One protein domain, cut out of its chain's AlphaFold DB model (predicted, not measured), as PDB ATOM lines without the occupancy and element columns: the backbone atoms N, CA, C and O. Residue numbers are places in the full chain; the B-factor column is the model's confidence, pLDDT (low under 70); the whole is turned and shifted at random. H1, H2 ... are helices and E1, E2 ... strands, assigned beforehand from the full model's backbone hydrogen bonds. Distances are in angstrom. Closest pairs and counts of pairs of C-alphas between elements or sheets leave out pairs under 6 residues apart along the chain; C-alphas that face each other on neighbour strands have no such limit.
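This is residues 2 to 83 and 93 to 179 of the 236 residues of the protein "RING-type domain-containing protein" of Anopheles stephensi (UniProt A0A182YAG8). A small three-strand sheet, E1 E2 E3, makes one end of the model and the helices H5, H6 and H7 the other, with short H3 between them near the middle. H2 and H4 pack together on another side, E4 and E5 lie next to H4, and H1 crosses H6 at one end of the body, while residues 45 to 50 and 170 to 179 stick out. The 169 printed residues have seven named helices and five named strands, in the order E1 E2 E3 H1 H2 E4 H3 E5 H4 H5 H6 H7. Both sheets, E1 - E2 - E3 and E4 - E5, are antiparallel, and the class is mixed. The whole is compact, with a radius of gyration of the C-alphas of 16.9 A and spans of 52 by 43 by 24 A.

E1, residues 3 to 5, E2, residues 8 to 12, and E3, residues 29 to 32, form a meander, each strand the antiparallel neighbour of the one before. N 3 and O 10 are 2.8 A apart and N 30 and O 11 2.8 A, both within hydrogen-bond range. H3, residues 98 to 103, is on this sheet at a height over the sheet of 8.6 A; the closest C-alphas of E3 and H3 are those of Leu 32 and Cys 102, 5.4 A. H6, residues 150 to 158, is the hub: it touches H1, residues 35 to 42, about perpendicular at 78 degrees, closest C-alphas Ile 39 and Phe 150, 6.1 A. H3 and H6 only just touch, with 3 pairs of C-alphas within 8 A, closest Val 99 and Thr 158, 6.2 A. H5, residues 131 to 143, forms a helical hairpin with H6, closest C-alphas Arg 141 and Leu 152, 5.7 A. H7, residues 162 to 173, touches H5 at Pro 162 and Thr 131, their closest C-alphas, 5.2 A. H2, residues 69 to 79, touches H4, residues 117 to 125, opposite ways, closest C-alphas Tyr 73 and Ser 119, 5.2 A. E4, residues 94 to 96, pairs with E5, residues 109 to 111, with N 110 and O 95 2.8 A apart. In all seven helices every O i to N i+4 pair is within hydrogen-bond range.

E1 begins at C-alpha 3 (282.096, 185.387, 375.052), and H7 ends at C-alpha 173 (290.015, 220.744, 350.634). H5 is 18.1 A long, H7 16.3 A, H2 15.3 A and E2 13.2 A.

Residues 84 to 92 are not printed; C-alphas 83 and 93 are 13.2 A apart. The links E2 to E3 and H1 to H2 are long. Mean pLDDT of the printed part is 79.1; 40 residues are under 70, among them 169 to 179.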
ATOM      1  N   SER A   2     286.180 184.676 372.409       67.88
ATOM      2  CA  SER A   2     284.797 185.186 372.333       67.88
ATOM      3  C   SER A   2     283.953 184.750 373.531       67.88
ATOM      4  O   SER A   2     284.084 183.624 373.995       67.88
ATOM      5  N   LEU A   3     283.074 185.633 373.996       77.75
ATOM      6  CA  LEU A   3     282.096 185.387 375.052       77.75
ATOM      7  C   LEU A   3     280.818 184.801 374.453       77.75
ATOM      8  O   LEU A   3     280.414 185.216 373.372       77.75
ATOM      9  N   PHE A   4     280.160 183.887 375.158       78.44
ATOM     10  CA  PHE A   4     278.860 183.360 374.754       78.44
ATOM     11  C   PHE A   4     277.804 183.784 375.773       78.44
ATOM     12  O   PHE A   4     277.878 183.400 376.937       78.44
ATOM     13  N   LEU A   5     276.851 184.611 375.347       75.81
ATOM     14  CA  LEU A   5     275.806 185.191 376.191       75.81
ATOM     15  C   LEU A   5     274.462 185.048 375.475       75.81
ATOM     16  O   LEU A   5     274.334 185.448 374.319       75.81
ATOM     17  N   ASN A   6     273.454 184.484 376.150       77.81
ATOM     18  CA  ASN A   6     272.086 184.335 375.626       77.81
ATOM     19  C   ASN A   6     272.018 183.702 374.219       77.81
ATOM     20  O   ASN A   6     271.299 184.182 373.344       77.81
ATOM     21  N   GLY A   7     272.810 182.654 373.975       80.31
ATOM     22  CA  GLY A   7     272.830 181.969 372.678       80.31
ATOM     23  C   GLY A   7     273.632 182.684 371.583       80.31
ATOM     24  O   GLY A   7     273.582 182.274 370.428       80.31
ATOM     25  N   ARG A   8     274.339 183.774 371.909       85.38
ATOM     26  CA  ARG A   8     275.027 184.639 370.944       85.38
ATOM     27  C   ARG A   8     276.488 184.831 371.323       85.38
ATOM     28  O   ARG A   8     276.840 184.901 372.499       85.38
ATOM     29  N   THR A   9     277.330 184.963 370.309       88.19
ATOM     30  CA  THR A   9     278.771 185.145 370.481       88.19
ATOM     31  C   THR A   9     279.121 186.630 370.476       88.19
ATOM     32  O   THR A   9     278.633 187.385 369.641       88.19
ATOM     33  N   TYR A  10     279.994 187.055 371.381       89.00
ATOM     34  CA  TYR A  10     280.465 188.427 371.531       89.00
ATOM     35  C   TYR A  10     281.989 188.469 371.626       89.00
ATOM     36  O   TYR A  10     282.635 187.496 372.016       89.00
ATOM     37  N   ARG A  11     282.592 189.610 371.312       88.06
ATOM     38  CA  ARG A  11     284.005 189.886 371.570       88.06
ATOM     39  C   ARG A  11     284.133 191.213 372.302       88.06
ATOM     40  O   ARG A  11     283.542 192.209 371.901       88.06
ATOM     41  N   CYS A  12     284.919 191.212 373.372       89.12
ATOM     42  CA  CYS A  12     285.261 192.432 374.088       89.12
ATOM     43  C   CYS A  12     286.124 193.340 373.208       89.12
ATOM     44  O   CYS A  12     287.083 192.871 372.593       89.12
ATOM     45  N   LEU A  13     285.788 194.628 373.176       89.12
ATOM     46  CA  LEU A  13     286.478 195.629 372.365       89.12
ATOM     47  C   LEU A  13     287.667 196.296 373.073       89.12
ATOM     48  O   LEU A  13     288.346 197.112 372.463       89.12
ATOM     49  N   VAL A  14     287.944 195.932 374.327       87.50
ATOM     50  CA  VAL A  14     289.002 196.546 375.154       87.50
ATOM     51  C   VAL A  14     290.072 195.534 375.568       87.50
ATOM     52  O   VAL A  14     291.258 195.846 375.635       87.50
ATOM     53  N   CYS A  15     289.684 194.290 375.855       83.25
ATOM     54  CA  CYS A  15     290.640 193.284 376.306       83.25
ATOM     55  C   CYS A  15     291.664 192.939 375.215       83.25
ATOM     56  O   CYS A  15     291.337 192.792 374.035       83.25
ATOM     57  N   ALA A  16     292.914 192.707 375.625       70.62
ATOM     58  CA  ALA A  16     293.916 192.110 374.750       70.62
ATOM     59  C   ALA A  16     293.440 190.732 374.253       70.62
ATOM     60  O   ALA A  16     292.746 190.005 374.971       70.62
ATOM     61  N   LYS A  17     293.851 190.347 373.034       64.31
ATOM     62  CA  LYS A  17     293.422 189.111 372.343       64.31
ATOM     63  C   LYS A  17     293.607 187.809 373.157       64.31
ATOM     64  O   LYS A  17     292.994 186.799 372.805       64.31
ATOM     65  N   TYR A  18     294.361 187.848 374.258       54.34
ATOM     66  CA  TYR A  18     294.766 186.700 375.071       54.34
ATOM     67  C   TYR A  18     293.906 186.398 376.310       54.34
ATOM     68  O   TYR A  18     294.072 185.316 376.867       54.34
ATOM     69  N   SER A  19     292.971 187.263 376.737       55.28
ATOM     70  CA  SER A  19     292.087 186.887 377.859       55.28
ATOM     71  C   SER A  19     290.953 185.963 377.376       55.28
ATOM     72  O   SER A  19     290.248 186.327 376.423       55.28
ATOM     73  N   PRO A  20     290.751 184.775 377.987       54.31
ATOM     74  CA  PRO A  20     289.706 183.833 377.582       54.31
ATOM     75  C   PRO A  20     288.288 184.345 377.812       54.31
ATOM     76  O   PRO A  20     287.366 183.977 377.090       54.31
ATOM     77  N   VAL A  21     288.129 185.224 378.797       62.84
ATOM     78  CA  VAL A  21     286.860 185.801 379.224       62.84
ATOM     79  C   VAL A  21     287.152 187.238 379.650       62.84
ATOM     80  O   VAL A  21     288.164 187.513 380.300       62.84
ATOM     81  N   CYS A  22     286.317 188.181 379.228       72.81
ATOM     82  CA  CYS A  22     286.297 189.505 379.828       72.81
ATOM     83  C   CYS A  22     285.447 189.423 381.099       72.81
ATOM     84  O   CYS A  22     284.259 189.122 381.011       72.81
ATOM     85  N   SER A  23     286.064 189.652 382.258       70.19
ATOM     86  CA  SER A  23     285.378 189.661 383.559       70.19
ATOM     87  C   SER A  23     284.793 191.034 383.914       70.19
ATOM     88  O   SER A  23     284.066 191.160 384.894       70.19
ATOM     89  N   GLU A  24     285.105 192.056 383.115       77.69
ATOM     90  CA  GLU A  24     284.692 193.439 383.336       77.69
ATOM     91  C   GLU A  24     283.320 193.699 382.712       77.69
ATOM     92  O   GLU A  24     283.175 193.738 381.490       77.69
ATOM     93  N   GLN A  25     282.308 193.921 383.553       72.50
ATOM     94  CA  GLN A  25     280.928 194.161 383.106       72.50
ATOM     95  C   GLN A  25     280.768 195.458 382.297       72.50
ATOM     96  O   GLN A  25     279.840 195.577 381.503       72.50
ATOM     97  N   HIS A  26     281.677 196.417 382.479       80.75
ATOM     98  CA  HIS A  26     281.627 197.723 381.820       80.75
ATOM     99  C   HIS A  26     282.310 197.741 380.450       80.75
ATOM    100  O   HIS A  26     282.241 198.749 379.750       80.75
ATOM    101  N   HIS A  27     282.995 196.666 380.049       87.75
ATOM    102  CA  HIS A  27     283.661 196.644 378.755       87.75
ATOM    103  C   HIS A  27     282.651 196.502 377.608       87.75
ATOM    104  O   HIS A  27     281.881 195.539 377.591       87.75
ATOM    105  N   PRO A  28     282.713 197.375 376.587       90.81
ATOM    106  CA  PRO A  28     281.898 197.230 375.389       90.81
ATOM    107  C   PRO A  28     282.135 195.895 374.683       90.81
ATOM    108  O   PRO A  28     283.277 195.461 374.472       90.81
ATOM    109  N   LEU A  29     281.037 195.247 374.295       91.38
ATOM    110  CA  LEU A  29     281.038 193.947 373.637       91.38
ATOM    111  C   LEU A  29     280.454 194.069 372.231       91.38
ATOM    112  O   LEU A  29     279.294 194.427 372.068       91.38
ATOM    113  N   GLN A  30     281.225 193.682 371.220       93.19
ATOM    114  CA  GLN A  30     280.733 193.556 369.852       93.19
ATOM    115  C   GLN A  30     280.120 192.175 369.648       93.19
ATOM    116  O   GLN A  30     280.793 191.161 369.847       93.19
ATOM    117  N   ARG A  31     278.863 192.110 369.200       91.56
ATOM    118  CA  ARG A  31     278.255 190.837 368.800       91.56
ATOM    119  C   ARG A  31     278.912 190.322 367.523       91.56
ATOM    120  O   ARG A  31     279.017 191.054 366.543       91.56
ATOM    121  N   LEU A  32     279.304 189.056 367.520       89.81
ATOM    122  CA  LEU A  32     279.736 188.351 366.322       89.81
ATOM    123  C   LEU A  32     278.500 187.724 365.680       89.81
ATOM    124  O   LEU A  32     277.868 186.847 366.268       89.81
ATOM    125  N   ILE A  33     278.147 188.209 364.498       86.69
ATOM    126  CA  ILE A  33     277.052 187.667 363.695       86.69
ATOM    127  C   ILE A  33     277.611 186.626 362.722       86.69
ATOM    128  O   ILE A  33     278.654 186.847 362.105       86.69
ATOM    129  N   ALA A  34     276.953 185.471 362.624       85.31
ATOM    130  CA  ALA A  34     277.299 184.480 361.610       85.31
ATOM    131  C   ALA A  34     276.904 184.999 360.222       85.31
ATOM    132  O   ALA A  34     275.933 185.746 360.095       85.31
ATOM    133  N   TYR A  35     277.633 184.589 359.185       82.19
ATOM    134  CA  TYR A  35     277.364 185.047 357.821       82.19
ATOM    135  C   TYR A  35     275.934 184.728 357.373       82.19
ATOM    136  O   TYR A  35     275.247 185.627 356.893       82.19
ATOM    137  N   ASP A  36     275.442 183.520 357.649       83.75
ATOM    138  CA  ASP A  36     274.071 183.113 357.312       83.75
ATOM    139  C   ASP A  36     273.014 183.987 358.004       83.75
ATOM    140  O   ASP A  36     271.999 184.334 357.408       83.75
ATOM    141  N   GLU A  37     273.261 184.398 359.254       87.06
ATOM    142  CA  GLU A  37     272.355 185.272 360.010       87.06
ATOM    143  C   GLU A  37     272.371 186.707 359.462       87.06
ATOM    144  O   GLU A  37     271.322 187.349 359.372       87.06
ATOM    145  N   LEU A  38     273.548 187.209 359.076       85.25
ATOM    146  CA  LEU A  38     273.701 188.523 358.453       85.25
ATOM    147  C   LEU A  38     272.945 188.576 357.119       85.25
ATOM    148  O   LEU A  38     272.167 189.500 356.897       85.25
ATOM    149  N   ILE A  39     273.117 187.564 356.265       82.50
ATOM    150  CA  ILE A  39     272.406 187.458 354.986       82.50
ATOM    151  C   ILE A  39     270.902 187.336 355.240       82.50
ATOM    152  O   ILE A  39     270.131 188.164 354.772       82.50
ATOM    153  N   ALA A  40     270.467 186.375 356.059       82.88
ATOM    154  CA  ALA A  40     269.045 186.129 356.294       82.88
ATOM    155  C   ALA A  40     268.287 187.356 356.826       82.88
ATOM    156  O   ALA A  40     267.076 187.459 356.604       82.88
ATOM    157  N   LYS A  41     268.983 188.253 357.539       83.31
ATOM    158  CA  LYS A  41     268.422 189.500 358.063       83.31
ATOM    159  C   LYS A  41     268.479 190.649 357.054       83.31
ATOM    160  O   LYS A  41     267.468 191.315 356.896       83.31
ATOM    161  N   TYR A  42     269.619 190.878 356.402       82.69
ATOM    162  CA  TYR A  42     269.872 192.109 355.632       82.69
ATOM    163  C   TYR A  42     269.869 191.922 354.109       82.69
ATOM    164  O   TYR A  42     269.982 192.898 353.374       82.69
ATOM    165  N   SER A  43     269.741 190.687 353.616       74.44
ATOM    166  CA  SER A  43     269.648 190.399 352.180       74.44
ATOM    167  C   SER A  43     268.206 190.401 351.661       74.44
ATOM    168  O   SER A  43     267.982 190.451 350.454       74.44
ATOM    169  N   ARG A  44     267.200 190.393 352.550       63.78
ATOM    170  CA  ARG A  44     265.786 190.414 352.149       63.78
ATOM    171  C   ARG A  44     265.451 191.742 351.473       63.78
ATOM    172  O   ARG A  44     265.208 192.744 352.136       63.78
ATOM    173  N   LYS A  45     265.374 191.720 350.145       58.72
ATOM    174  CA  LYS A  45     264.840 192.800 349.307       58.72
ATOM    175  C   LYS A  45     263.335 192.950 349.549       58.72
ATOM    176  O   LYS A  45     262.529 192.431 348.782       58.72
ATOM    177  N   VAL A  46     262.938 193.607 350.641       48.53
ATOM    178  CA  VAL A  46     261.524 193.985 350.856       48.53
ATOM    179  C   VAL A  46     261.103 195.031 349.816       48.53
ATOM    180  O   VAL A  46     259.964 195.020 349.366       48.53
ATOM    181  N   ASN A  47     262.057 195.843 349.349       43.19
ATOM    182  CA  ASN A  47     261.983 196.595 348.103       43.19
ATOM    183  C   ASN A  47     263.184 196.235 347.232       43.19
ATOM    184  O   ASN A  47     264.281 195.988 347.733       43.19
ATOM    185  N   ARG A  48     262.972 196.201 345.916       45.34
ATOM    186  CA  ARG A  48     263.991 195.831 344.924       45.34
ATOM    187  C   ARG A  48     265.220 196.761 344.963       45.34
ATOM    188  O   ARG A  48     266.291 196.344 344.524       45.34
ATOM    189  N   ASP A  49     265.068 197.940 345.572       49.78
ATOM    190  CA  ASP A  49     265.996 199.068 345.464       49.78
ATOM    191  C   ASP A  49     266.637 199.507 346.800       49.78
ATOM    192  O   ASP A  49     267.606 200.266 346.791       49.78
ATOM    193  N   GLN A  50     266.189 198.986 347.955       56.97
ATOM    194  CA  GLN A  50     266.673 199.446 349.265       56.97
ATOM    195  C   GLN A  50     267.074 198.293 350.198       56.97
ATOM    196  O   GLN A  50     266.267 197.423 350.522       56.97
ATOM    197  N   TYR A  51     268.338 198.305 350.637       65.38
ATOM    198  CA  TYR A  51     268.867 197.390 351.653       65.38
ATOM    199  C   TYR A  51     268.585 197.928 353.054       65.38
ATOM    200  O   TYR A  51     268.731 199.127 353.306       65.38
ATOM    201  N   ASP A  52     268.256 197.026 353.978       73.50
ATOM    202  CA  ASP A  52     268.121 197.368 355.390       73.50
ATOM    203  C   ASP A  52     269.442 197.911 355.953       73.50
ATOM    204  O   ASP A  52     270.537 197.424 355.653       73.50
ATOM    205  N   ALA A  53     269.339 198.918 356.820       83.44
ATOM    206  CA  ALA A  53     270.490 199.489 357.504       83.44
ATOM    207  C   ALA A  53     271.165 198.438 358.404       83.44
ATOM    208  O   ALA A  53     270.549 197.912 359.330       83.44
ATOM    209  N   ILE A  54     272.449 198.152 358.157       90.25
ATOM    210  CA  ILE A  54     273.214 197.129 358.888       90.25
ATOM    211  C   ILE A  54     273.723 197.697 360.221       90.25
ATOM    212  O   ILE A  54     274.875 198.104 360.365       90.25
ATOM    213  N   ASP A  55     272.826 197.740 361.198       92.69
ATOM    214  CA  ASP A  55     272.974 198.316 362.538       92.69
ATOM    215  C   ASP A  55     273.591 197.343 363.564       92.69
ATOM    216  O   ASP A  55     273.035 197.082 364.631       92.69
ATOM    217  N   ILE A  56     274.736 196.738 363.245       93.56
ATOM    218  CA  ILE A  56     275.308 195.654 364.068       93.56
ATOM    219  C   ILE A  56     276.439 196.091 364.998       93.56
ATOM    220  O   ILE A  56     276.923 195.260 365.770       93.56
ATOM    221  N   TYR A  57     276.893 197.344 364.929       96.62
ATOM    222  CA  TYR A  57     278.119 197.760 365.606       96.62
ATOM    223  C   TYR A  57     277.897 198.350 366.990       96.62
ATOM    224  O   TYR A  57     276.877 198.971 367.283       96.62
ATOM    225  N   THR A  58     278.907 198.154 367.832       95.88
ATOM    226  CA  THR A  58     279.005 198.706 369.179       95.88
ATOM    227  C   THR A  58     280.235 199.596 369.285       95.88
ATOM    228  O   THR A  58     281.335 199.209 368.889       95.88
ATOM    229  N   CYS A  59     280.058 200.796 369.829       94.69
ATOM    230  CA  CYS A  59     281.139 201.738 370.064       94.69
ATOM    231  C   CYS A  59     282.106 201.191 371.137       94.69
ATOM    232  O   CYS A  59     281.670 200.902 372.255       94.69
ATOM    233  N   PRO A  60     283.419 201.083 370.854       91.75
ATOM    234  CA  PRO A  60     284.402 200.557 371.803       91.75
ATOM    235  C   PRO A  60     284.695 201.499 372.980       91.75
ATOM    236  O   PRO A  60     285.304 201.066 373.954       91.75
ATOM    237  N   TYR A  61     284.283 202.767 372.897       90.19
ATOM    238  CA  TYR A  61     284.547 203.780 373.920       90.19
ATOM    239  C   TYR A  61     283.466 203.833 374.999       90.19
ATOM    240  O   TYR A  61     283.780 203.950 376.179       90.19
ATOM    241  N   CYS A  62     282.196 203.766 374.596       91.50
ATOM    242  CA  CYS A  62     281.054 204.012 375.483       91.50
ATOM    243  C   CYS A  62     280.023 202.878 375.500       91.50
ATOM    244  O   CYS A  62     279.095 202.915 376.301       91.50
ATOM    245  N   GLY A  63     280.157 201.877 374.622       91.31
ATOM    246  CA  GLY A  63     279.220 200.758 374.549       91.31
ATOM    247  C   GLY A  63     277.903 201.060 373.836       91.31
ATOM    248  O   GLY A  63     277.042 200.186 373.825       91.31
ATOM    249  N   LEU A  64     277.745 202.238 373.215       95.50
ATOM    250  CA  LEU A  64     276.580 202.538 372.377       95.50
ATOM    251  C   LEU A  64     276.462 201.498 371.255       95.50
ATOM    252  O   LEU A  64     277.397 201.336 370.469       95.50
ATOM    253  N   ASP A  65     275.341 200.786 371.201       94.88
ATOM    254  CA  ASP A  65     275.093 199.701 370.255       94.88
ATOM    255  C   ASP A  65     274.154 200.124 369.114       94.88
ATOM    256  O   ASP A  65     273.737 201.277 369.013       94.88
ATOM    257  N   ARG A  66     273.869 199.177 368.210       94.19
ATOM    258  CA  ARG A  66     272.987 199.364 367.044       94.19
ATOM    259  C   ARG A  66     273.426 200.487 366.105       94.19
ATOM    260  O   ARG A  66     272.611 201.211 365.536       94.19
ATOM    261  N   LEU A  67     274.735 200.620 365.928       96.00
ATOM    262  CA  LEU A  67     275.322 201.585 365.010       96.00
ATOM    263  C   LEU A  67     275.538 200.941 363.639       96.00
ATOM    264  O   LEU A  67     276.049 199.824 363.531       96.00
ATOM    265  N   THR A  68     275.179 201.666 362.584       95.00
ATOM    266  CA  THR A  68     275.667 201.408 361.223       95.00
ATOM    267  C   THR A  68     277.115 201.891 361.088       95.00
ATOM    268  O   THR A  68     277.598 202.651 361.929       95.00
ATOM    269  N   VAL A  69     277.840 201.465 360.047       94.88
ATOM    270  CA  VAL A  69     279.270 201.813 359.878       94.88
ATOM    271  C   VAL A  69     279.517 203.329 359.813       94.88
ATOM    272  O   VAL A  69     280.481 203.827 360.390       94.88
ATOM    273  N   ASP A  70     278.617 204.080 359.182       93.94
ATOM    274  CA  ASP A  70     278.659 205.542 359.110       93.94
ATOM    275  C   ASP A  70     278.320 206.207 360.447       93.94
ATOM    276  O   ASP A  70     279.031 207.115 360.868       93.94
ATOM    277  N   ARG A  71     277.290 205.727 361.158       95.75
ATOM    278  CA  ARG A  71     276.927 206.262 362.477       95.75
ATOM    279  C   ARG A  71     278.003 205.984 363.509       95.75
ATOM    280  O   ARG A  71     278.262 206.832 364.354       95.75
ATOM    281  N   LEU A  72     278.659 204.830 363.418       96.19
ATOM    282  CA  LEU A  72     279.827 204.508 364.228       96.19
ATOM    283  C   LEU A  72     280.964 205.504 363.976       96.19
ATOM    284  O   LEU A  72     281.573 205.977 364.934       96.19
ATOM    285  N   TYR A  73     281.236 205.827 362.710       94.94
ATOM    286  CA  TYR A  73     282.255 206.804 362.339       94.94
ATOM    287  C   TYR A  73     281.932 208.211 362.868       94.94
ATOM    288  O   TYR A  73     282.760 208.794 363.570       94.94
ATOM    289  N   GLU A  74     280.731 208.726 362.592       93.94
ATOM    290  CA  GLU A  74     280.276 210.046 363.053       93.94
ATOM    291  C   GLU A  74     280.311 210.140 364.583       93.94
ATOM    292  O   GLU A  74     280.904 211.059 365.143       93.94
ATOM    293  N   HIS A  75     279.764 209.137 365.274       94.50
ATOM    294  CA  HIS A  75     279.766 209.080 366.733       94.50
ATOM    295  C   HIS A  75     281.188 209.071 367.307       94.50
ATOM    296  O   HIS A  75     281.482 209.826 368.233       94.50
ATOM    297  N   ALA A  76     282.085 208.246 366.756       92.38
ATOM    298  CA  ALA A  76     283.473 208.196 367.204       92.38
ATOM    299  C   ALA A  76     284.197 209.532 366.985       92.38
ATOM    300  O   ALA A  76     284.953 209.957 367.854       92.38
ATOM    301  N   ARG A  77     283.955 210.205 365.857       90.25
ATOM    302  CA  ARG A  77     284.541 211.516 365.554       90.25
ATOM    303  C   ARG A  77     284.033 212.601 366.506       90.25
ATOM    304  O   ARG A  77     284.840 213.362 367.034       90.25
ATOM    305  N   ASP A  78     282.723 212.654 366.727       90.88
ATOM    306  CA  ASP A  78     282.077 213.799 367.370       90.88
ATOM    307  C   ASP A  78     282.031 213.665 368.902       90.88
ATOM    308  O   ASP A  78     282.173 214.655 369.616       90.88
ATOM    309  N   GLN A  79     281.851 212.446 369.427       90.25
ATOM    310  CA  GLN A  79     281.713 212.182 370.871       90.25
ATOM    311  C   GLN A  79     283.003 211.676 371.523       90.25
ATOM    312  O   GLN A  79     283.158 211.754 372.743       90.25
ATOM    313  N   HIS A  80     283.943 211.174 370.721       87.62
ATOM    314  CA  HIS A  80     285.246 210.705 371.188       87.62
ATOM    315  C   HIS A  80     286.400 211.364 370.413       87.62
ATOM    316  O   HIS A  80     287.287 210.659 369.919       87.62
ATOM    317  N   PRO A  81     286.422 212.712 370.306       75.00
ATOM    318  CA  PRO A  81     287.503 213.407 369.624       75.00
ATOM    319  C   PRO A  81     288.835 213.124 370.326       75.00
ATOM    320  O   PRO A  81     288.882 212.866 371.533       75.00
ATOM    321  N   ARG A  82     289.941 213.196 369.569       70.00
ATOM    322  CA  ARG A  82     291.303 213.122 370.118       70.00
ATOM    323  C   ARG A  82     291.404 214.106 371.294       70.00
ATOM    324  O   ARG A  82     291.411 215.316 371.086       70.00
ATOM    325  N   SER A  83     291.462 213.596 372.525       55.97
ATOM    326  CA  SER A  83     291.728 214.425 373.700       55.97
ATOM    327  C   SER A  83     293.098 215.072 373.498       55.97
ATOM    328  O   SER A  83     294.111 214.374 373.422       55.97
ATOM    329  N   GLN A  93     295.009 202.544 376.573       70.31
ATOM    330  CA  GLN A  93     293.889 201.640 376.317       70.31
ATOM    331  C   GLN A  93     293.938 201.163 374.859       70.31
ATOM    332  O   GLN A  93     293.789 201.945 373.914       70.31
ATOM    333  N   LEU A  94     294.210 199.870 374.677       79.50
ATOM    334  CA  LEU A  94     294.086 199.196 373.388       79.50
ATOM    335  C   LEU A  94     292.598 199.002 373.095       79.50
ATOM    336  O   LEU A  94     291.876 198.458 373.928       79.50
ATOM    337  N   LEU A  95     292.152 199.427 371.918       86.38
ATOM    338  CA  LEU A  95     290.768 199.269 371.487       86.38
ATOM    339  C   LEU A  95     290.716 198.455 370.202       86.38
ATOM    340  O   LEU A  95     291.630 198.511 369.378       86.38
ATOM    341  N   HIS A  96     289.635 197.702 370.031       88.75
ATOM    342  CA  HIS A  96     289.384 196.942 368.816       88.75
ATOM    343  C   HIS A  96     288.306 197.601 367.961       88.75
ATOM    344  O   HIS A  96     287.289 198.075 368.467       88.75
ATOM    345  N   CYS A  97     288.521 197.616 366.650       92.06
ATOM    346  CA  CYS A  97     287.543 198.058 365.673       92.06
ATOM    347  C   CYS A  97     286.413 197.020 365.597       92.06
ATOM    348  O   CYS A  97     286.675 195.863 365.242       92.06
ATOM    349  N   PRO A  98     285.153 197.395 365.887       93.81
ATOM    350  CA  PRO A  98     284.032 196.460 365.839       93.81
ATOM    351  C   PRO A  98     283.813 195.873 364.434       93.81
ATOM    352  O   PRO A  98     283.443 194.706 364.316       93.81
ATOM    353  N   VAL A  99     284.124 196.630 363.373       93.81
ATOM    354  CA  VAL A  99     284.041 196.166 361.977       93.81
ATOM    355  C   VAL A  99     285.063 195.056 361.710       93.81
ATOM    356  O   VAL A  99     284.694 193.956 361.297       93.81
ATOM    357  N   CYS A 100     286.342 195.293 362.017       91.88
ATOM    358  CA  CYS A 100     287.393 194.284 361.864       91.88
ATOM    359  C   CYS A 100     287.145 193.041 362.720       91.88
ATOM    360  O   CYS A 100     287.434 191.928 362.287       91.88
ATOM    361  N   VAL A 101     286.601 193.218 363.926       89.88
ATOM    362  CA  VAL A 101     286.232 192.115 364.816       89.88
ATOM    363  C   VAL A 101     285.135 191.243 364.202       89.88
ATOM    364  O   VAL A 101     285.273 190.017 364.211       89.88
ATOM    365  N   CYS A 102     284.080 191.849 363.648       90.06
ATOM    366  CA  CYS A 102     282.992 191.124 362.987       90.06
ATOM    367  C   CYS A 102     283.477 190.343 361.761       90.06
ATOM    368  O   CYS A 102     283.107 189.182 361.596       90.06
ATOM    369  N   PHE A 103     284.347 190.942 360.944       89.06
ATOM    370  CA  PHE A 103     284.802 190.356 359.676       89.06
ATOM    371  C   PHE A 103     286.190 189.710 359.723       89.06
ATOM    372  O   PHE A 103     286.721 189.317 358.688       89.06
ATOM    373  N   ARG A 104     286.768 189.559 360.922       84.31
ATOM    374  CA  ARG A 104     288.069 188.911 361.181       84.31
ATOM    375  C   ARG A 104     289.214 189.459 360.315       84.31
ATOM    376  O   ARG A 104     290.003 188.691 359.772       84.31
ATOM    377  N   LEU A 105     289.303 190.779 360.200       82.75
ATOM    378  CA  LEU A 105     290.345 191.443 359.413       82.75
ATOM    379  C   LEU A 105     291.671 191.516 360.193       82.75
ATOM    380  O   LEU A 105     291.670 191.598 361.420       82.75
ATOM    381  N   GLU A 106     292.801 191.514 359.478       61.81
ATOM    382  CA  GLU A 106     294.162 191.377 360.042       61.81
ATOM    383  C   GLU A 106     294.572 192.510 361.013       61.81
ATOM    384  O   GLU A 106     295.439 192.301 361.858       61.81
ATOM    385  N   ASN A 107     293.889 193.664 360.972       67.62
ATOM    386  CA  ASN A 107     294.165 194.857 361.785       67.62
ATOM    387  C   ASN A 107     292.940 195.286 362.610       67.62
ATOM    388  O   ASN A 107     292.392 196.369 362.419       67.62
ATOM    389  N   ASP A 108     292.478 194.426 363.510       68.75
ATOM    390  CA  ASP A 108     291.333 194.696 364.383       68.75
ATOM    391  C   ASP A 108     291.651 195.549 365.611       68.75
ATOM    392  O   ASP A 108     290.703 196.011 366.228       68.75
ATOM    393  N   CYS A 109     292.917 195.816 365.945       68.75
ATOM    394  CA  CYS A 109     293.292 196.629 367.102       68.75
ATOM    395  C   CYS A 109     293.972 197.951 366.720       68.75
ATOM    396  O   CYS A 109     294.788 198.001 365.800       68.75
ATOM    397  N   PHE A 110     293.694 199.007 367.479       70.88
ATOM    398  CA  PHE A 110     294.321 200.320 367.351       70.88
ATOM    399  C   PHE A 110     294.591 200.926 368.738       70.88
ATOM    400  O   PHE A 110     293.981 200.544 369.741       70.88
ATOM    401  N   THR A 111     295.541 201.859 368.819       61.31
ATOM    402  CA  THR A 111     295.931 202.514 370.078       61.31
ATOM    403  C   THR A 111     295.501 203.976 370.077       61.31
ATOM    404  O   THR A 111     295.834 204.738 369.166       61.31
ATOM    405  N   GLN A 112     294.783 204.401 371.120       60.00
ATOM    406  CA  GLN A 112     294.249 205.764 371.210       60.00
ATOM    407  C   GLN A 112     295.346 206.850 371.180       60.00
ATOM    408  O   GLN A 112     295.088 207.952 370.708       60.00
ATOM    409  N   GLN A 113     296.574 206.538 371.622       54.25
ATOM    410  CA  GLN A 113     297.683 207.502 371.677       54.25
ATOM    411  C   GLN A 113     298.434 207.694 370.343       54.25
ATOM    412  O   GLN A 113     298.919 208.794 370.103       54.25
ATOM    413  N   ASN A 114     298.495 206.686 369.456       51.16
ATOM    414  CA  ASN A 114     299.341 206.747 368.245       51.16
ATOM    415  C   ASN A 114     298.577 206.708 366.909       51.16
ATOM    416  O   ASN A 114     299.192 206.935 365.872       51.16
ATOM    417  N   SER A 115     297.274 206.406 366.900       58.59
ATOM    418  CA  SER A 115     296.525 206.123 365.653       58.59
ATOM    419  C   SER A 115     295.284 206.988 365.427       58.59
ATOM    420  O   SER A 115     294.467 206.690 364.566       58.59
ATOM    421  N   GLY A 116     295.111 208.035 366.234       70.38
ATOM    422  CA  GLY A 116     293.986 208.960 366.116       70.38
ATOM    423  C   GLY A 116     292.594 208.412 366.368       70.38
ATOM    424  O   GLY A 116     291.609 209.104 366.120       70.38
ATOM    425  N   GLY A 117     292.523 207.216 366.943       85.88
ATOM    426  CA  GLY A 117     291.284 206.602 367.384       85.88
ATOM    427  C   GLY A 117     290.532 205.884 366.267       85.88
ATOM    428  O   GLY A 117     291.041 205.640 365.176       85.88
ATOM    429  N   LEU A 118     289.296 205.500 366.578       89.50
ATOM    430  CA  LEU A 118     288.477 204.667 365.708       89.50
ATOM    431  C   LEU A 118     288.083 205.380 364.413       89.50
ATOM    432  O   LEU A 118     288.055 204.744 363.367       89.50
ATOM    433  N   SER A 119     287.766 206.676 364.466       90.62
ATOM    434  CA  SER A 119     287.330 207.434 363.286       90.62
ATOM    435  C   SER A 119     288.416 207.455 362.204       90.62
ATOM    436  O   SER A 119     288.137 207.162 361.044       90.62
ATOM    437  N   GLU A 120     289.670 207.691 362.583       87.88
ATOM    438  CA  GLU A 120     290.817 207.657 361.668       87.88
ATOM    439  C   GLU A 120     291.144 206.242 361.178       87.88
ATOM    440  O   GLU A 120     291.464 206.034 360.005       87.88
ATOM    441  N   HIS A 121     290.991 205.233 362.039       89.94
ATOM    442  CA  HIS A 121     291.079 203.838 361.619       89.94
ATOM    443  C   HIS A 121     290.026 203.494 360.548       89.94
ATOM    444  O   HIS A 121     290.350 202.869 359.539       89.94
ATOM    445  N   LEU A 122     288.775 203.929 360.724       91.62
ATOM    446  CA  LEU A 122     287.707 203.707 359.746       91.62
ATOM    447  C   LEU A 122     287.997 204.430 358.421       91.62
ATOM    448  O   LEU A 122     287.814 203.838 357.360       91.62
ATOM    449  N   LEU A 123     288.540 205.648 358.454       89.50
ATOM    450  CA  LEU A 123     288.952 206.352 357.232       89.50
ATOM    451  C   LEU A 123     290.140 205.704 356.521       89.50
ATOM    452  O   LEU A 123     290.209 205.728 355.298       89.50
ATOM    453  N   SER A 124     291.076 205.114 357.258       86.44
ATOM    454  CA  SER A 124     292.273 204.513 356.659       86.44
ATOM    455  C   SER A 124     292.075 203.064 356.203       86.44
ATOM    456  O   SER A 124     292.770 202.607 355.295       86.44
ATOM    457  N   ARG A 125     291.161 202.312 356.828       89.06
ATOM    458  CA  ARG A 125     290.987 200.862 356.597       89.06
ATOM    459  C   ARG A 125     289.625 200.467 356.039       89.06
ATOM    460  O   ARG A 125     289.512 199.392 355.457       89.06
ATOM    461  N   HIS A 126     288.619 201.320 356.203       92.94
ATOM    462  CA  HIS A 126     287.221 201.052 355.864       92.94
ATOM    463  C   HIS A 126     286.630 202.133 354.956       92.94
ATOM    464  O   HIS A 126     285.422 202.338 354.932       92.94
ATOM    465  N   CYS A 127     287.464 202.829 354.190       91.19
ATOM    466  CA  CYS A 127     287.050 203.905 353.303       91.19
ATOM    467  C   CYS A 127     287.707 203.752 351.931       91.19
ATOM    468  O   CYS A 127     288.762 203.128 351.805       91.19
ATOM    469  N   PHE A 128     287.096 204.357 350.917       88.38
ATOM    470  CA  PHE A 128     287.689 204.509 349.591       88.38
ATOM    471  C   PHE A 128     288.287 205.905 349.439       88.38
ATOM    472  O   PHE A 128     287.815 206.857 350.059       88.38
ATOM    473  N   ALA A 129     289.291 206.048 348.570       80.12
ATOM    474  CA  ALA A 129     289.918 207.347 348.326       80.12
ATOM    475  C   ALA A 129     288.974 208.325 347.606       80.12
ATOM    476  O   ALA A 129     289.150 209.538 347.690       80.12
ATOM    477  N   SER A 130     287.973 207.812 346.886       81.56
ATOM    478  CA  SER A 130     286.956 208.635 346.241       81.56
ATOM    479  C   SER A 130     285.603 207.939 346.175       81.56
ATOM    480  O   SER A 130     285.489 206.712 346.212       81.56
ATOM    481  N   THR A 131     284.554 208.746 346.016       82.75
ATOM    482  CA  THR A 131     283.195 208.235 345.795       82.75
ATOM    483  C   THR A 131     283.101 207.421 344.502       82.75
ATOM    484  O   THR A 131     282.376 206.434 344.457       82.75
ATOM    485  N   HIS A 132     283.863 207.780 343.464       82.50
ATOM    486  CA  HIS A 132     283.893 207.024 342.210       82.50
ATOM    487  C   HIS A 132     284.379 205.584 342.425       82.50
ATOM    488  O   HIS A 132     283.746 204.647 341.953       82.50
ATOM    489  N   GLN A 133     285.468 205.396 343.177       81.88
ATOM    490  CA  GLN A 133     285.989 204.056 343.468       81.88
ATOM    491  C   GLN A 133     284.985 203.199 344.245       81.88
ATOM    492  O   GLN A 133     284.836 202.018 343.945       81.88
ATOM    493  N   TYR A 134     284.263 203.801 345.196       89.19
ATOM    494  CA  TYR A 134     283.193 203.114 345.918       89.19
ATOM    495  C   TYR A 134     282.105 202.600 344.965       89.19
ATOM    496  O   TYR A 134     281.698 201.445 345.064       89.19
ATOM    497  N   TRP A 135     281.629 203.445 344.043       84.19
ATOM    498  CA  TRP A 135     280.545 203.079 343.128       84.19
ATOM    499  C   TRP A 135     280.941 202.008 342.123       84.19
ATOM    500  O   TRP A 135     280.129 201.129 341.852       84.19
ATOM    501  N   GLU A 136     282.167 202.053 341.602       84.75
ATOM    502  CA  GLU A 136     282.677 201.011 340.707       84.75
ATOM    503  C   GLU A 136     282.679 199.648 341.411       84.75
ATOM    504  O   GLU A 136     282.110 198.686 340.896       84.75
ATOM    505  N   GLU A 137     283.212 199.575 342.635       85.50
ATOM    506  CA  GLU A 137     283.223 198.338 343.424       85.50
ATOM    507  C   GLU A 137     281.800 197.879 343.790       85.50
ATOM    508  O   GLU A 137     281.463 196.700 343.656       85.50
ATOM    509  N   PHE A 138     280.933 198.810 344.202       86.19
ATOM    510  CA  PHE A 138     279.529 198.526 344.504       86.19
ATOM    511  C   PHE A 138     278.795 197.963 343.281       86.19
ATOM    512  O   PHE A 138     278.075 196.970 343.390       86.19
ATOM    513  N   LYS A 139     278.996 198.570 342.106       83.62
ATOM    514  CA  LYS A 139     278.387 198.149 340.845       83.62
ATOM    515  C   LYS A 139     278.870 196.761 340.437       83.62
ATOM    516  O   LYS A 139     278.040 195.912 340.124       83.62
ATOM    517  N   LEU A 140     280.179 196.514 340.505       81.88
ATOM    518  CA  LEU A 140     280.765 195.207 340.204       81.88
ATOM    519  C   LEU A 140     280.159 194.106 341.084       81.88
ATOM    520  O   LEU A 140     279.723 193.076 340.570       81.88
ATOM    521  N   ARG A 141     280.049 194.358 342.394       84.06
ATOM    522  CA  ARG A 141     279.450 193.420 343.358       84.06
ATOM    523  C   ARG A 141     277.956 193.214 343.145       84.06
ATOM    524  O   ARG A 141     277.461 192.109 343.327       84.06
ATOM    525  N   ARG A 142     277.232 194.266 342.759       79.56
ATOM    526  CA  ARG A 142     275.789 194.207 342.501       79.56
ATOM    527  C   ARG A 142     275.450 193.465 341.204       79.56
ATOM    528  O   ARG A 142     274.442 192.770 341.169       79.56
ATOM    529  N   GLU A 143     276.238 193.648 340.144       74.88
ATOM    530  CA  GLU A 143     275.893 193.196 338.784       74.88
ATOM    531  C   GLU A 143     276.557 191.872 338.377       74.88
ATOM    532  O   GLU A 143     275.955 191.108 337.625       74.88
ATOM    533  N   PHE A 144     277.769 191.573 338.863       65.50
ATOM    534  CA  PHE A 144     278.584 190.464 338.339       65.50
ATOM    535  C   PHE A 144     278.852 189.330 339.337       65.50
ATOM    536  O   PHE A 144     279.344 188.270 338.940       65.50
ATOM    537  N   CYS A 145     278.508 189.489 340.618       61.66
ATOM    538  CA  CYS A 145     278.592 188.395 341.583       61.66
ATOM    539  C   CYS A 145     277.417 187.426 341.377       61.66
ATOM    540  O   CYS A 145     276.375 187.529 342.014       61.66
ATOM    541  N   CYS A 146     277.610 186.452 340.483       51.34
ATOM    542  CA  CYS A 146     276.708 185.311 340.272       51.34
ATOM    543  C   CYS A 146     276.638 184.337 341.469       51.34
ATOM    544  O   CYS A 146     275.892 183.363 341.415       51.34
ATOM    545  N   MET A 147     277.377 184.626 342.548       47.69
ATOM    546  CA  MET A 147     277.324 183.954 343.844       47.69
ATOM    547  C   MET A 147     277.076 185.007 344.941       47.69
ATOM    548  O   MET A 147     277.989 185.716 345.355       47.69
ATOM    549  N   ASP A 148     275.808 185.074 345.350       61.44
ATOM    550  CA  ASP A 148     275.250 185.559 346.614       61.44
ATOM    551  C   ASP A 148     275.344 187.056 346.970       61.44
ATOM    552  O   ASP A 148     276.409 187.665 347.074       61.44
ATOM    553  N   GLU A 149     274.179 187.623 347.327       73.56
ATOM    554  CA  GLU A 149     273.970 188.936 347.977       73.56
ATOM    555  C   GLU A 149     274.933 189.196 349.157       73.56
ATOM    556  O   GLU A 149     275.149 190.334 349.572       73.56
ATOM    557  N   PHE A 150     275.556 188.132 349.658       79.75
ATOM    558  CA  PHE A 150     276.659 188.100 350.599       79.75
ATOM    559  C   PHE A 150     277.762 189.133 350.345       79.75
ATOM    560  O   PHE A 150     278.048 189.933 351.237       79.75
ATOM    561  N   GLU A 151     278.401 189.136 349.172       83.81
ATOM    562  CA  GLU A 151     279.574 189.994 348.940       83.81
ATOM    563  C   GLU A 151     279.204 191.481 348.920       83.81
ATOM    564  O   GLU A 151     280.038 192.335 349.237       83.81
ATOM    565  N   LEU A 152     277.948 191.788 348.598       84.69
ATOM    566  CA  LEU A 152     277.397 193.133 348.650       84.69
ATOM    567  C   LEU A 152     277.026 193.540 350.083       84.69
ATOM    568  O   LEU A 152     277.432 194.608 350.534       84.69
ATOM    569  N   VAL A 153     276.328 192.681 350.834       87.12
ATOM    570  CA  VAL A 153     275.997 192.923 352.252       87.12
ATOM    571  C   VAL A 153     277.276 193.093 353.077       87.12
ATOM    572  O   VAL A 153     277.390 194.028 353.870       87.12
ATOM    573  N   ARG A 154     278.284 192.241 352.846       88.31
ATOM    574  CA  ARG A 154     279.606 192.338 353.476       88.31
ATOM    575  C   ARG A 154     280.298 193.650 353.124       88.31
ATOM    576  O   ARG A 154     280.856 194.290 354.012       88.31
ATOM    577  N   PHE A 155     280.245 194.068 351.860       89.56
ATOM    578  CA  PHE A 155     280.798 195.344 351.410       89.56
ATOM    579  C   PHE A 155     280.137 196.535 352.119       89.56
ATOM    580  O   PHE A 155     280.838 197.330 352.743       89.56
ATOM    581  N   ILE A 156     278.803 196.616 352.110       88.81
ATOM    582  CA  ILE A 156     278.040 197.709 352.740       88.81
ATOM    583  C   ILE A 156     278.279 197.752 354.253       88.81
ATOM    584  O   ILE A 156     278.395 198.828 354.835       88.81
ATOM    585  N   ALA A 157     278.388 196.591 354.900       91.25
ATOM    586  CA  ALA A 157     278.690 196.524 356.323       91.25
ATOM    587  C   ALA A 157     280.128 196.969 356.639       91.25
ATOM    588  O   ALA A 157     280.373 197.494 357.722       91.25
ATOM    589  N   THR A 158     281.081 196.745 355.730       92.56
ATOM    590  CA  THR A 158     282.516 196.944 355.992       92.56
ATOM    591  C   THR A 158     283.003 198.348 355.657       92.56
ATOM    592  O   THR A 158     283.917 198.821 356.329       92.56
ATOM    593  N   PHE A 159     282.449 198.996 354.628       93.25
ATOM    594  CA  PHE A 159     282.998 200.235 354.073       93.25
ATOM    595  C   PHE A 159     282.081 201.441 354.267       93.25
ATOM    596  O   PHE A 159     280.861 201.354 354.137       93.25
ATOM    597  N   LEU A 160     282.694 202.593 354.535       92.62
ATOM    598  CA  LEU A 160     282.009 203.864 354.688       92.62
ATOM    599  C   LEU A 160     281.304 204.268 353.383       92.62
ATOM    600  O   LEU A 160     281.887 204.161 352.301       92.62
ATOM    601  N   PRO A 161     280.060 204.762 353.473       87.31
ATOM    602  CA  PRO A 161     279.289 205.168 352.310       87.31
ATOM    603  C   PRO A 161     279.776 206.506 351.721       87.31
ATOM    604  O   PRO A 161     280.388 207.313 352.428       87.31
ATOM    605  N   PRO A 162     279.416 206.815 350.458       84.12
ATOM    606  CA  PRO A 162     279.827 208.026 349.740       84.12
ATOM    607  C   PRO A 162     279.638 209.348 350.482       84.12
ATOM    608  O   PRO A 162     280.459 210.249 350.331       84.12
ATOM    609  N   ARG A 163     278.587 209.464 351.307       83.00
ATOM    610  CA  ARG A 163     278.322 210.673 352.107       83.00
ATOM    611  C   ARG A 163     279.501 211.053 353.008       83.00
ATOM    612  O   ARG A 163     279.823 212.231 353.097       83.00
ATOM    613  N   ILE A 164     280.164 210.061 353.611       86.94
ATOM    614  CA  ILE A 164     281.328 210.277 354.476       86.94
ATOM    615  C   ILE A 164     282.560 210.588 353.625       86.94
ATOM    616  O   ILE A 164     283.286 211.534 353.903       86.94
ATOM    617  N   ILE A 165     282.766 209.849 352.530       85.94
ATOM    618  CA  ILE A 165     283.901 210.083 351.623       85.94
ATOM    619  C   ILE A 165     283.887 211.528 351.101       85.94
ATOM    620  O   ILE A 165     284.913 212.203 351.103       85.94
ATOM    621  N   ALA A 166     282.723 212.029 350.684       80.88
ATOM    622  CA  ALA A 166     282.594 213.405 350.223       80.88
ATOM    623  C   ALA A 166     282.789 214.440 351.330       80.88
ATOM    624  O   ALA A 166     283.435 215.454 351.071       80.88
ATOM    625  N   SER A 167     282.278 214.206 352.545       78.00
ATOM    626  CA  SER A 167     282.487 215.153 353.645       78.00
ATOM    627  C   SER A 167     283.964 215.293 354.006       78.00
ATOM    628  O   SER A 167     284.419 216.402 354.264       78.00
ATOM    629  N   GLU A 168     284.731 214.202 353.955       76.81
ATOM    630  CA  GLU A 168     286.171 214.231 354.240       76.81
ATOM    631  C   GLU A 168     286.993 214.880 353.119       76.81
ATOM    632  O   GLU A 168     287.965 215.591 353.387       76.81
ATOM    633  N   ILE A 169     286.593 214.704 351.854       68.38
ATOM    634  CA  ILE A 169     287.196 215.446 350.737       68.38
ATOM    635  C   ILE A 169     286.974 216.947 350.945       68.38
ATOM    636  O   ILE A 169     287.930 217.710 350.902       68.38
ATOM    637  N   VAL A 170     285.752 217.378 351.265       61.38
ATOM    638  CA  VAL A 170     285.471 218.798 351.541       61.38
ATOM    639  C   VAL A 170     286.256 219.302 352.763       61.38
ATOM    640  O   VAL A 170     286.830 220.390 352.722       61.38
ATOM    641  N   ALA A 171     286.353 218.505 353.832       61.78
ATOM    642  CA  ALA A 171     287.120 218.867 355.026       61.78
ATOM    643  C   ALA A 171     288.628 219.015 354.744       61.78
ATOM    644  O   ALA A 171     289.255 219.942 355.249       61.78
ATOM    645  N   SER A 172     289.202 218.147 353.903       56.91
ATOM    646  CA  SER A 172     290.615 218.213 353.494       56.91
ATOM    647  C   SER A 172     290.899 219.309 352.457       56.91
ATOM    648  O   SER A 172     291.976 219.910 352.478       56.91
ATOM    649  N   GLN A 173     289.930 219.642 351.602       50.28
ATOM    650  CA  GLN A 173     290.015 220.744 350.634       50.28
ATOM    651  C   GLN A 173     290.020 222.129 351.293       50.28
ATOM    652  O   GLN A 173     290.622 223.054 350.753       50.28
ATOM    653  N   ASN A 174     289.451 222.271 352.491       46.53
ATOM    654  CA  ASN A 174     289.550 223.510 353.270       46.53
ATOM    655  C   ASN A 174     290.972 223.798 353.797       46.53
ATOM    656  O   ASN A 174     291.221 224.890 354.307       46.53
ATOM    657  N   CYS A 175     291.920 222.860 353.667       43.38
ATOM    658  CA  CYS A 175     293.296 223.008 354.154       43.38
ATOM    659  C   CYS A 175     294.349 223.162 353.044       43.38
ATOM    660  O   CYS A 175     295.546 223.140 353.331       43.38
ATOM    661  N   SER A 176     293.974 223.315 351.774       40.00
ATOM    662  CA  SER A 176     294.945 223.534 350.694       40.00
ATOM    663  C   SER A 176     294.294 224.280 349.541       40.00
ATOM    664  O   SER A 176     293.290 223.809 349.029       40.00
ATOM    665  N   ASN A 177     294.887 225.406 349.131       41.78
ATOM    666  CA  ASN A 177     294.565 226.206 347.941       41.78
ATOM    667  C   ASN A 177     294.099 225.360 346.734       41.78
ATOM    668  O   ASN A 177     294.906 225.024 345.866       41.78
ATOM    669  N   GLN A 178     292.812 225.022 346.650       47.16
ATOM    670  CA  GLN A 178     292.221 224.405 345.471       47.16
ATOM    671  C   GLN A 178     291.401 225.446 344.729       47.16
ATOM    672  O   GLN A 178     290.596 226.173 345.311       47.16
ATOM    673  N   LEU A 179     291.646 225.505 343.421       48.28
ATOM    674  CA  LEU A 179     290.797 226.211 342.478       48.28
ATOM    675  C   LEU A 179     289.343 225.757 342.689       48.28
ATOM    676  O   LEU A 179     289.111 224.561 342.888       48.28
TER     677      LEU A 179